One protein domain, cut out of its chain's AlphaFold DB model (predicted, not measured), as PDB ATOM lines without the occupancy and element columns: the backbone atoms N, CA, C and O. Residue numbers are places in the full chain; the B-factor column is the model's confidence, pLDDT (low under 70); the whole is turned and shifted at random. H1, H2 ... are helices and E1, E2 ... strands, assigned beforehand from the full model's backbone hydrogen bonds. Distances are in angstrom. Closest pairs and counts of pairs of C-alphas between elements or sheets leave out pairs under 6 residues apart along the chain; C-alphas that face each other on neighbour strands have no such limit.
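AT A GLANCE: This is residues 131 to 210 of the 274 residues of the protein "Hypothetical protein" of Medioppia subpectinata (UniProt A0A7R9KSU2). One long helix, H1, makes the longest axis, with the small strand hairpin E1 E2 at its first end; its residues 171 to 176 stick out, and a long loop folds back to the short helix H2. The printed part has 80 residues, with two antiparallel strands and two helices named in the order E1, E2, H1, H2. It is mostly helix, with under half of the residues in named elements. It is compact, with a radius of gyration of the C-alphas of 13.4 A, yet elongated, spanning 46 by 24 by 20 A.

HOW THE PARTS SIT: E1, residues 144 to 146, and E2, residues 152 to 154, form an antiparallel hairpin; N 145 and O 153 are within hydrogen-bond range at 2.9 A. A tight link joins E2 to H1, residues 155 to 176, where every O i to N i+4 pair is within range. H2, residues 198 to 201, too short for such a pair, is close to H1 but not clearly touching; their closest C-alphas, Val 162 and Leu 201, are 7.3 A apart.

IN THESE COORDINATES: E1, 6.8 A long, begins at C-alpha 144 (146.333, 160.108, 90.722); E2 is 7.1 A long. H1 measures 31.5 A, and H2, 5.1 A, ends at C-alpha 201 (157.378, 151.684, 89.505).

THE WHOLE: The C-alphas farthest apart, Thr 140 and Lys 177, are 46.3 A apart. The printed part has no cut; the link H1 to H2 is long, and its residues 177 to 185 have pLDDT under 70.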
ATOM      1  N   CYS A 131     139.099 154.180  90.460       92.00
ATOM      2  CA  CYS A 131     140.315 153.437  90.751       92.00
ATOM      3  C   CYS A 131     140.019 151.933  90.778       92.00
ATOM      4  O   CYS A 131     139.211 151.461  91.571       92.00
ATOM      5  N   ALA A 132     140.718 151.142  89.963       92.38
ATOM      6  CA  ALA A 132     140.472 149.699  89.859       92.38
ATOM      7  C   ALA A 132     140.879 148.880  91.105       92.38
ATOM      8  O   ALA A 132     140.604 147.683  91.159       92.38
ATOM      9  N   ILE A 133     141.561 149.493  92.081       92.94
ATOM     10  CA  ILE A 133     141.992 148.824  93.319       92.94
ATOM     11  C   ILE A 133     140.971 149.041  94.438       92.94
ATOM     12  O   ILE A 133     140.497 148.071  95.021       92.94
ATOM     13  N   CYS A 134     140.644 150.297  94.751       92.00
ATOM     14  CA  CYS A 134     139.711 150.624  95.834       92.00
ATOM     15  C   CYS A 134     138.258 150.763  95.365       92.00
ATOM     16  O   CYS A 134     137.357 150.776  96.194       92.00
ATOM     17  N   LEU A 135     138.031 150.834  94.048       90.38
ATOM     18  CA  LEU A 135     136.730 151.003  93.400       90.38
ATOM     19  C   LEU A 135     136.033 152.338  93.696       90.38
ATOM     20  O   LEU A 135     134.873 152.489  93.323       90.38
ATOM     21  N   TYR A 136     136.711 153.316  94.295       88.62
ATOM     22  CA  TYR A 136     136.177 154.671  94.458       88.62
ATOM     23  C   TYR A 136     136.442 155.530  93.221       88.62
ATOM     24  O   TYR A 136     137.423 155.309  92.499       88.62
ATOM     25  N   ASP A 137     135.548 156.485  92.977       89.56
ATOM     26  CA  ASP A 137     135.726 157.514  91.955       89.56
ATOM     27  C   ASP A 137     136.917 158.412  92.292       89.56
ATOM     28  O   ASP A 137     137.276 158.591  93.455       89.56
ATOM     29  N   PHE A 138     137.536 158.971  91.259       90.62
ATOM     30  CA  PHE A 138     138.560 159.989  91.437       90.62
ATOM     31  C   PHE A 138     137.944 161.341  91.793       90.62
ATOM     32  O   PHE A 138     136.970 161.774  91.175       90.62
ATOM     33  N   THR A 139     138.570 162.036  92.740       89.19
ATOM     34  CA  THR A 139     138.210 163.392  93.159       89.19
ATOM     35  C   THR A 139     139.335 164.382  92.855       89.19
ATOM     36  O   THR A 139     140.482 164.007  92.616       89.19
ATOM     37  N   THR A 140     139.041 165.683  92.910       86.38
ATOM     38  CA  THR A 140     140.039 166.739  92.663       86.38
ATOM     39  C   THR A 140     141.147 166.806  93.715       86.38
ATOM     40  O   THR A 140     142.174 167.434  93.473       86.38
ATOM     41  N   ASN A 141     140.925 166.211  94.890       87.38
ATOM     42  CA  ASN A 141     141.892 166.187  95.987       87.38
ATOM     43  C   ASN A 141     142.825 164.972  95.914       87.38
ATOM     44  O   ASN A 141     143.780 164.890  96.685       87.38
ATOM     45  N   ASP A 142     142.547 164.029  95.014       90.12
ATOM     46  CA  ASP A 142     143.289 162.786  94.918       90.12
ATOM     47  C   ASP A 142     144.624 162.948  94.191       90.12
ATOM     48  O   ASP A 142     144.738 163.566  93.132       90.12
ATOM     49  N   GLU A 143     145.637 162.265  94.717       91.50
ATOM     50  CA  GLU A 143     146.879 162.024  93.998       91.50
ATOM     51  C   GLU A 143     146.678 160.830  93.060       91.50
ATOM     52  O   GLU A 143     146.573 159.680  93.499       91.50
ATOM     53  N   ILE A 144     146.605 161.107  91.759       91.75
ATOM     54  CA  ILE A 144     146.333 160.108  90.722       91.75
ATOM     55  C   ILE A 144     147.594 159.883  89.901       91.75
ATOM     56  O   ILE A 144     148.221 160.822  89.412       91.75
ATOM     57  N   MET A 145     147.933 158.615  89.701       91.19
ATOM     58  CA  MET A 145     148.977 158.200  88.776       91.19
ATOM     59  C   MET A 145     148.363 157.645  87.494       91.19
ATOM     60  O   MET A 145     147.302 157.018  87.517       91.19
ATOM     61  N   ARG A 146     149.077 157.812  86.377       92.00
ATOM     62  CA  ARG A 146     148.823 157.135  85.098       92.00
ATOM     63  C   ARG A 146     150.069 156.357  84.689       92.00
ATOM     64  O   ARG A 146     151.120 156.959  84.490       92.00
ATOM     65  N   ASN A 147     149.945 155.044  84.523       90.00
ATOM     66  CA  ASN A 147     151.055 154.221  84.040       90.00
ATOM     67  C   ASN A 147     151.170 154.276  82.509       90.00
ATOM     68  O   ASN A 147     150.292 154.799  81.822       90.00
ATOM     69  N   GLU A 148     152.210 153.671  81.947       89.12
ATOM     70  CA  GLU A 148     152.424 153.658  80.493       89.12
ATOM     71  C   GLU A 148     151.346 152.911  79.691       89.12
ATOM     72  O   GLU A 148     151.193 153.126  78.487       89.12
ATOM     73  N   CYS A 149     150.562 152.042  80.337       90.00
ATOM     74  CA  CYS A 149     149.400 151.411  79.708       90.00
ATOM     75  C   CYS A 149     148.097 152.228  79.846       90.00
ATOM     76  O   CYS A 149     147.033 151.711  79.495       90.00
ATOM     77  N   PHE A 150     148.199 153.495  80.279       91.06
ATOM     78  CA  PHE A 150     147.119 154.486  80.397       91.06
ATOM     79  C   PHE A 150     145.997 154.074  81.367       91.06
ATOM     80  O   PHE A 150     144.828 154.410  81.175       91.06
ATOM     81  N   HIS A 151     146.342 153.329  82.420       92.00
ATOM     82  CA  HIS A 151     145.423 153.053  83.520       92.00
ATOM     83  C   HIS A 151     145.692 154.001  84.683       92.00
ATOM     84  O   HIS A 151     146.832 154.148  85.132       92.00
ATOM     85  N   HIS A 152     144.610 154.608  85.166       93.50
ATOM     86  CA  HIS A 152     144.612 155.521  86.297       93.50
ATOM     87  C   HIS A 152     144.380 154.768  87.600       93.50
ATOM     88  O   HIS A 152     143.516 153.891  87.678       93.50
ATOM     89  N   LEU A 153     145.148 155.118  88.623       93.94
ATOM     90  CA  LEU A 153     145.017 154.594  89.979       93.94
ATOM     91  C   LEU A 153     145.325 155.719  90.962       93.94
ATOM     92  O   LEU A 153     146.098 156.622  90.647       93.94
ATOM     93  N   HIS A 154     144.793 155.641  92.178       93.69
ATOM     94  CA  HIS A 154     145.321 156.466  93.261       93.69
ATOM     95  C   HIS A 154     146.781 156.089  93.519       93.69
ATOM     96  O   HIS A 154     147.102 154.898  93.604       93.69
ATOM     97  N   CYS A 155     147.652 157.083  93.689       93.81
ATOM     98  CA  CYS A 155     149.072 156.883  93.982       93.81
ATOM     99  C   CYS A 155     149.270 155.954  95.185       93.81
ATOM    100  O   CYS A 155     150.056 155.007  95.116       93.81
ATOM    101  N   ARG A 156     148.479 156.158  96.248       94.56
ATOM    102  CA  ARG A 156     148.475 155.303  97.438       94.56
ATOM    103  C   ARG A 156     148.140 153.850  97.110       94.56
ATOM    104  O   ARG A 156     148.918 152.959  97.436       94.56
ATOM    105  N   CYS A 157     147.019 153.614  96.424       94.69
ATOM    106  CA  CYS A 157     146.579 152.269  96.053       94.69
ATOM    107  C   CYS A 157     147.608 151.555  95.171       94.69
ATOM    108  O   CYS A 157     147.858 150.362  95.345       94.69
ATOM    109  N   PHE A 158     148.215 152.277  94.232       95.00
ATOM    110  CA  PHE A 158     149.255 151.717  93.385       95.00
ATOM    111  C   PHE A 158     150.528 151.382  94.174       95.00
ATOM    112  O   PHE A 158     151.069 150.291  94.002       95.00
ATOM    113  N   ALA A 159     150.966 152.249  95.090       94.19
ATOM    114  CA  ALA A 159     152.107 151.973  95.961       94.19
ATOM    115  C   ALA A 159     151.861 150.772  96.891       94.19
ATOM    116  O   ALA A 159     152.735 149.911  97.047       94.19
ATOM    117  N   ASP A 160     150.660 150.655  97.468       93.69
ATOM    118  CA  ASP A 160     150.252 149.491  98.268       93.69
ATOM    119  C   ASP A 160     150.307 148.203  97.426       93.69
ATOM    120  O   ASP A 160     150.843 147.176  97.854       93.69
ATOM    121  N   TYR A 161     149.832 148.263  96.180       94.06
ATOM    122  CA  TYR A 161     149.894 147.141  95.247       94.06
ATOM    123  C   TYR A 161     151.336 146.738  94.897       94.06
ATOM    124  O   TYR A 161     151.690 145.558  94.995       94.06
ATOM    125  N   VAL A 162     152.181 147.700  94.510       91.75
ATOM    126  CA  VAL A 162     153.577 147.453  94.118       91.75
ATOM    127  C   VAL A 162     154.374 146.885  95.292       91.75
ATOM    128  O   VAL A 162     155.013 145.841  95.141       91.75
ATOM    129  N   SER A 163     154.300 147.510  96.470       90.31
ATOM    130  CA  SER A 163     155.007 147.055  97.677       90.31
ATOM    131  C   SER A 163     154.611 145.629  98.079       90.31
ATOM    132  O   SER A 163     155.477 144.787  98.349       90.31
ATOM    133  N   THR A 164     153.317 145.306  98.012       90.56
ATOM    134  CA  THR A 164     152.796 143.959  98.275       90.56
ATOM    135  C   THR A 164     153.344 142.946  97.267       90.56
ATOM    136  O   THR A 164     153.885 141.907  97.655       90.56
ATOM    137  N   LYS A 165     153.275 143.243  95.963       89.50
ATOM    138  CA  LYS A 165     153.776 142.345  94.906       89.50
ATOM    139  C   LYS A 165     155.278 142.098  95.006       89.50
ATOM    140  O   LYS A 165     155.709 140.951  94.881       89.50
ATOM    141  N   MET A 166     156.060 143.141  95.277       85.31
ATOM    142  CA  MET A 166     157.506 143.031  95.487       85.31
ATOM    143  C   MET A 166     157.832 142.150  96.699       85.31
ATOM    144  O   MET A 166     158.711 141.286  96.623       85.31
ATOM    145  N   THR A 167     157.088 142.310  97.796       86.75
ATOM    146  CA  THR A 167     157.265 141.512  99.020       86.75
ATOM    147  C   THR A 167     156.967 140.034  98.774       86.75
ATOM    148  O   THR A 167     157.804 139.185  99.081       86.75
ATOM    149  N   HIS A 168     155.821 139.717  98.161       85.81
ATOM    150  CA  HIS A 168     155.454 138.336  97.834       85.81
ATOM    151  C   HIS A 168     156.501 137.661  96.945       85.81
ATOM    152  O   HIS A 168     156.950 136.556  97.238       85.81
ATOM    153  N   LYS A 169     156.954 138.347  95.895       81.12
ATOM    154  CA  LYS A 169     157.924 137.783  94.953       81.12
ATOM    155  C   LYS A 169     159.302 137.583  95.595       81.12
ATOM    156  O   LYS A 169     159.967 136.582  95.340       81.12
ATOM    157  N   THR A 170     159.698 138.474  96.506       81.12
ATOM    158  CA  THR A 170     160.911 138.304  97.325       81.12
ATOM    159  C   THR A 170     160.811 137.073  98.236       81.12
ATOM    160  O   THR A 170     161.767 136.306  98.346       81.12
ATOM    161  N   GLN A 171     159.650 136.834  98.856       83.31
ATOM    162  CA  GLN A 171     159.415 135.640  99.677       83.31
ATOM    163  C   GLN A 171     159.475 134.345  98.848       83.31
ATOM    164  O   GLN A 171     160.111 133.378  99.270       83.31
ATOM    165  N   GLU A 172     158.883 134.326  97.652       81.81
ATOM    166  CA  GLU A 172     158.939 133.172  96.741       81.81
ATOM    167  C   GLU A 172     160.371 132.843  96.290       81.81
ATOM    168  O   GLU A 172     160.765 131.671  96.253       81.81
ATOM    169  N   LEU A 173     161.177 133.867  95.992       77.25
ATOM    170  CA  LEU A 173     162.585 133.717  95.614       77.25
ATOM    171  C   LEU A 173     163.433 133.158  96.759       77.25
ATOM    172  O   LEU A 173     164.195 132.208  96.551       77.25
ATOM    173  N   ASN A 174     163.249 133.694  97.968       76.44
ATOM    174  CA  ASN A 174     163.927 133.216  99.173       76.44
ATOM    175  C   ASN A 174     163.603 131.742  99.450       76.44
ATOM    176  O   ASN A 174     164.507 130.953  99.730       76.44
ATOM    177  N   ASN A 175     162.339 131.345  99.287       78.00
ATOM    178  CA  ASN A 175     161.923 129.948  99.439       78.00
ATOM    179  C   ASN A 175     162.499 129.038  98.339       78.00
ATOM    180  O   ASN A 175     162.780 127.867  98.589       78.00
ATOM    181  N   SER A 176     162.725 129.573  97.137       73.56
ATOM    182  CA  SER A 176     163.207 128.810  95.978       73.56
ATOM    183  C   SER A 176     164.737 128.671  95.892       73.56
ATOM    184  O   SER A 176     165.222 127.987  94.992       73.56
ATOM    185  N   LYS A 177     165.518 129.310  96.783       69.00
ATOM    186  CA  LYS A 177     167.004 129.369  96.749       69.00
ATOM    187  C   LYS A 177     167.602 129.836  95.407       69.00
ATOM    188  O   LYS A 177     168.773 129.577  95.127       69.00
ATOM    189  N   ARG A 178     166.823 130.512  94.556       63.88
ATOM    190  CA  ARG A 178     167.297 131.056  93.275       63.88
ATOM    191  C   ARG A 178     167.762 132.491  93.499       63.88
ATOM    192  O   ARG A 178     166.986 133.325  93.949       63.88
ATOM    193  N   THR A 179     169.017 132.780  93.170       57.06
ATOM    194  CA  THR A 179     169.560 134.145  93.159       57.06
ATOM    195  C   THR A 179     169.076 134.850  91.897       57.06
ATOM    196  O   THR A 179     169.715 134.760  90.851       57.06
ATOM    197  N   VAL A 180     167.915 135.491  91.971       55.00
ATOM    198  CA  VAL A 180     167.397 136.330  90.886       55.00
ATOM    199  C   VAL A 180     167.719 137.786  91.207       55.00
ATOM    200  O   VAL A 180     167.621 138.204  92.363       55.00
ATOM    201  N   SER A 181     168.159 138.546  90.205       55.88
ATOM    202  CA  SER A 181     168.450 139.967  90.376       55.88
ATOM    203  C   SER A 181     167.158 140.737  90.697       55.88
ATOM    204  O   SER A 181     166.103 140.463  90.129       55.88
ATOM    205  N   VAL A 182     167.216 141.719  91.606       52.19
ATOM    206  CA  VAL A 182     166.062 142.573  91.980       52.19
ATOM    207  C   VAL A 182     165.453 143.270  90.748       52.19
ATOM    208  O   VAL A 182     164.259 143.556  90.712       52.19
ATOM    209  N   SER A 183     166.258 143.476  89.703       53.59
ATOM    210  CA  SER A 183     165.870 144.057  88.415       53.59
ATOM    211  C   SER A 183     164.921 143.187  87.572       53.59
ATOM    212  O   SER A 183     164.355 143.695  86.609       53.59
ATOM    213  N   GLU A 184     164.702 141.915  87.926       55.09
ATOM    214  CA  GLU A 184     163.776 140.986  87.246       55.09
ATOM    215  C   GLU A 184     162.413 140.855  87.957       55.09
ATOM    216  O   GLU A 184     161.570 140.025  87.593       55.09
ATOM    217  N   LEU A 185     162.154 141.680  88.977       64.12
ATOM    218  CA  LEU A 185     160.854 141.759  89.640       64.12
ATOM    219  C   LEU A 185     159.840 142.490  88.747       64.12
ATOM    220  O   LEU A 185     159.412 143.603  89.031       64.12
ATOM    221  N   LEU A 186     159.439 141.835  87.657       77.06
ATOM    222  CA  LEU A 186     158.339 142.288  86.812       77.06
ATOM    223  C   LEU A 186     157.061 142.292  87.656       77.06
ATOM    224  O   LEU A 186     156.622 141.233  88.129       77.06
ATOM    225  N   VAL A 187     156.519 143.486  87.895       88.25
ATOM    226  CA  VAL A 187     155.204 143.707  88.501       88.25
ATOM    227  C   VAL A 187     154.237 144.009  87.369       88.25
ATOM    228  O   VAL A 187     154.509 144.852  86.525       88.25
ATOM    229  N   GLN A 188     153.104 143.322  87.349       92.38
ATOM    230  CA  GLN A 188     152.095 143.485  86.307       92.38
ATOM    231  C   GLN A 188     151.075 144.550  86.687       92.38
ATOM    232  O   GLN A 188     150.734 144.689  87.861       92.38
ATOM    233  N   CYS A 189     150.537 145.263  85.703       93.00
ATOM    234  CA  CYS A 189     149.440 146.200  85.905       93.00
ATOM    235  C   CYS A 189     148.221 145.475  86.516       93.00
ATOM    236  O   CYS A 189     147.819 144.435  85.989       93.00
ATOM    237  N   PRO A 190     147.581 146.017  87.570       93.00
ATOM    238  CA  PRO A 190     146.408 145.385  88.182       93.00
ATOM    239  C   PRO A 190     145.188 145.343  87.248       93.00
ATOM    240  O   PRO A 190     144.300 144.523  87.457       93.00
ATOM    241  N   VAL A 191     145.157 146.187  86.210       93.31
ATOM    242  CA  VAL A 191     144.033 146.280  85.268       93.31
ATOM    243  C   VAL A 191     144.225 145.350  84.071       93.31
ATOM    244  O   VAL A 191     143.435 144.438  83.855       93.31
ATOM    245  N   CYS A 192     145.296 145.541  83.296       92.56
ATOM    246  CA  CYS A 192     145.504 144.818  82.036       92.56
ATOM    247  C   CYS A 192     146.581 143.729  82.091       92.56
ATOM    248  O   CYS A 192     146.817 143.066  81.085       92.56
ATOM    249  N   ARG A 193     147.246 143.547  83.239       92.69
ATOM    250  CA  ARG A 193     148.315 142.557  83.466       92.69
ATOM    251  C   ARG A 193     149.553 142.688  82.571       92.69
ATOM    252  O   ARG A 193     150.400 141.802  82.588       92.69
ATOM    253  N   VAL A 194     149.691 143.788  81.832       92.00
ATOM    254  CA  VAL A 194     150.933 144.132  81.126       92.00
ATOM    255  C   VAL A 194     152.032 144.394  82.154       92.00
ATOM    256  O   VAL A 194     151.766 145.018  83.185       92.00
ATOM    257  N   ASP A 195     153.247 143.911  81.894       91.69
ATOM    258  CA  ASP A 195     154.400 144.163  82.759       91.69
ATOM    259  C   ASP A 195     154.685 145.670  82.827       91.69
ATOM    260  O   ASP A 195     154.825 146.344  81.804       91.69
ATOM    261  N   LEU A 196     154.736 146.203  84.045       89.88
ATOM    262  CA  LEU A 196     155.007 147.613  84.292       89.88
ATOM    263  C   LEU A 196     156.483 147.902  84.062       89.88
ATOM    264  O   LEU A 196     157.357 147.118  84.450       89.88
ATOM    265  N   LYS A 197     156.766 149.058  83.461       85.56
ATOM    266  CA  LYS A 197     158.144 149.500  83.272       85.56
ATOM    267  C   LYS A 197     158.725 150.023  84.583       85.56
ATOM    268  O   LYS A 197     158.018 150.410  85.508       85.56
ATOM    269  N   THR A 198     160.051 150.059  84.662       80.81
ATOM    270  CA  THR A 198     160.760 150.594  85.834       80.81
ATOM    271  C   THR A 198     160.462 152.076  86.080       80.81
ATOM    272  O   THR A 198     160.503 152.509  87.228       80.81
ATOM    273  N   SER A 199     160.130 152.830  85.024       80.44
ATOM    274  CA  SER A 199     159.600 154.200  85.066       80.44
ATOM    275  C   SER A 199     158.321 154.285  85.899       80.44
ATOM    276  O   SER A 199     158.278 155.073  86.840       80.44
ATOM    277  N   ASP A 200     157.332 153.431  85.616       80.44
ATOM    278  CA  ASP A 200     156.044 153.389  86.324       80.44
ATOM    279  C   ASP A 200     156.201 153.028  87.805       80.44
ATOM    280  O   ASP A 200     155.454 153.502  88.651       80.44
ATOM    281  N   LEU A 201     157.166 152.167  88.136       82.88
ATOM    282  CA  LEU A 201     157.378 151.684  89.505       82.88
ATOM    283  C   LEU A 201     158.156 152.679  90.376       82.88
ATOM    284  O   LEU A 201     158.155 152.571  91.606       82.88
ATOM    285  N   ARG A 202     158.862 153.634  89.762       78.19
ATOM    286  CA  ARG A 202     159.758 154.544  90.474       78.19
ATOM    287  C   ARG A 202     158.952 155.518  91.334       78.19
ATOM    288  O   ARG A 202     158.187 156.321  90.821       78.19
ATOM    289  N   GLY A 203     159.189 155.484  92.643       79.62
ATOM    290  CA  GLY A 203     158.526 156.356  93.623       79.62
ATOM    291  C   GLY A 203     157.429 155.653  94.422       79.62
ATOM    292  O   GLY A 203     157.243 155.969  95.587       79.62
ATOM    293  N   TYR A 204     156.813 154.600  93.884       85.19
ATOM    294  CA  TYR A 204     155.665 153.925  94.504       85.19
ATOM    295  C   TYR A 204     156.058 152.729  95.386       85.19
ATOM    296  O   TYR A 204     155.424 151.676  95.360       85.19
ATOM    297  N   VAL A 205     157.145 152.865  96.149       78.06
ATOM    298  CA  VAL A 205     157.679 151.790  97.013       78.06
ATOM    299  C   VAL A 205     157.220 151.893  98.464       78.06
ATOM    300  O   VAL A 205     157.241 150.891  99.175       78.06
ATOM    301  N   ASP A 206     156.798 153.082  98.893       85.38
ATOM    302  CA  ASP A 206     156.256 153.327 100.225       85.38
ATOM    303  C   ASP A 206     154.886 154.007 100.106       85.38
ATOM    304  O   ASP A 206     154.807 155.188  99.757       85.38
ATOM    305  N   PRO A 207     153.800 153.284 100.407       86.75
ATOM    306  CA  PRO A 207     152.457 153.838 100.366       86.75
ATOM    307  C   PRO A 207     152.283 155.051 101.284       86.75
ATOM    308  O   PRO A 207     151.512 155.951 100.963       86.75
ATOM    309  N   ASN A 208     153.022 155.125 102.397       88.38
ATOM    310  CA  ASN A 208     152.908 156.204 103.386       88.38
ATOM    311  C   ASN A 208     153.360 157.577 102.888       88.38
ATOM    312  O   ASN A 208     153.116 158.567 103.572       88.38
ATOM    313  N   GLN A 209     153.964 157.647 101.702       89.62
ATOM    314  CA  GLN A 209     154.307 158.908 101.048       89.62
ATOM    315  C   GLN A 209     153.101 159.599 100.408       89.62
ATOM    316  O   GLN A 209     153.177 160.792 100.136       89.62
ATOM    317  N   TYR A 210     152.008 158.867 100.187       90.25
ATOM    318  CA  TYR A 210     150.839 159.353  99.467       90.25
ATOM    319  C   TYR A 210     149.648 159.520 100.399       90.25
ATOM    320  O   TYR A 210     149.428 158.713 101.314       90.25
TER     321      TYR A 210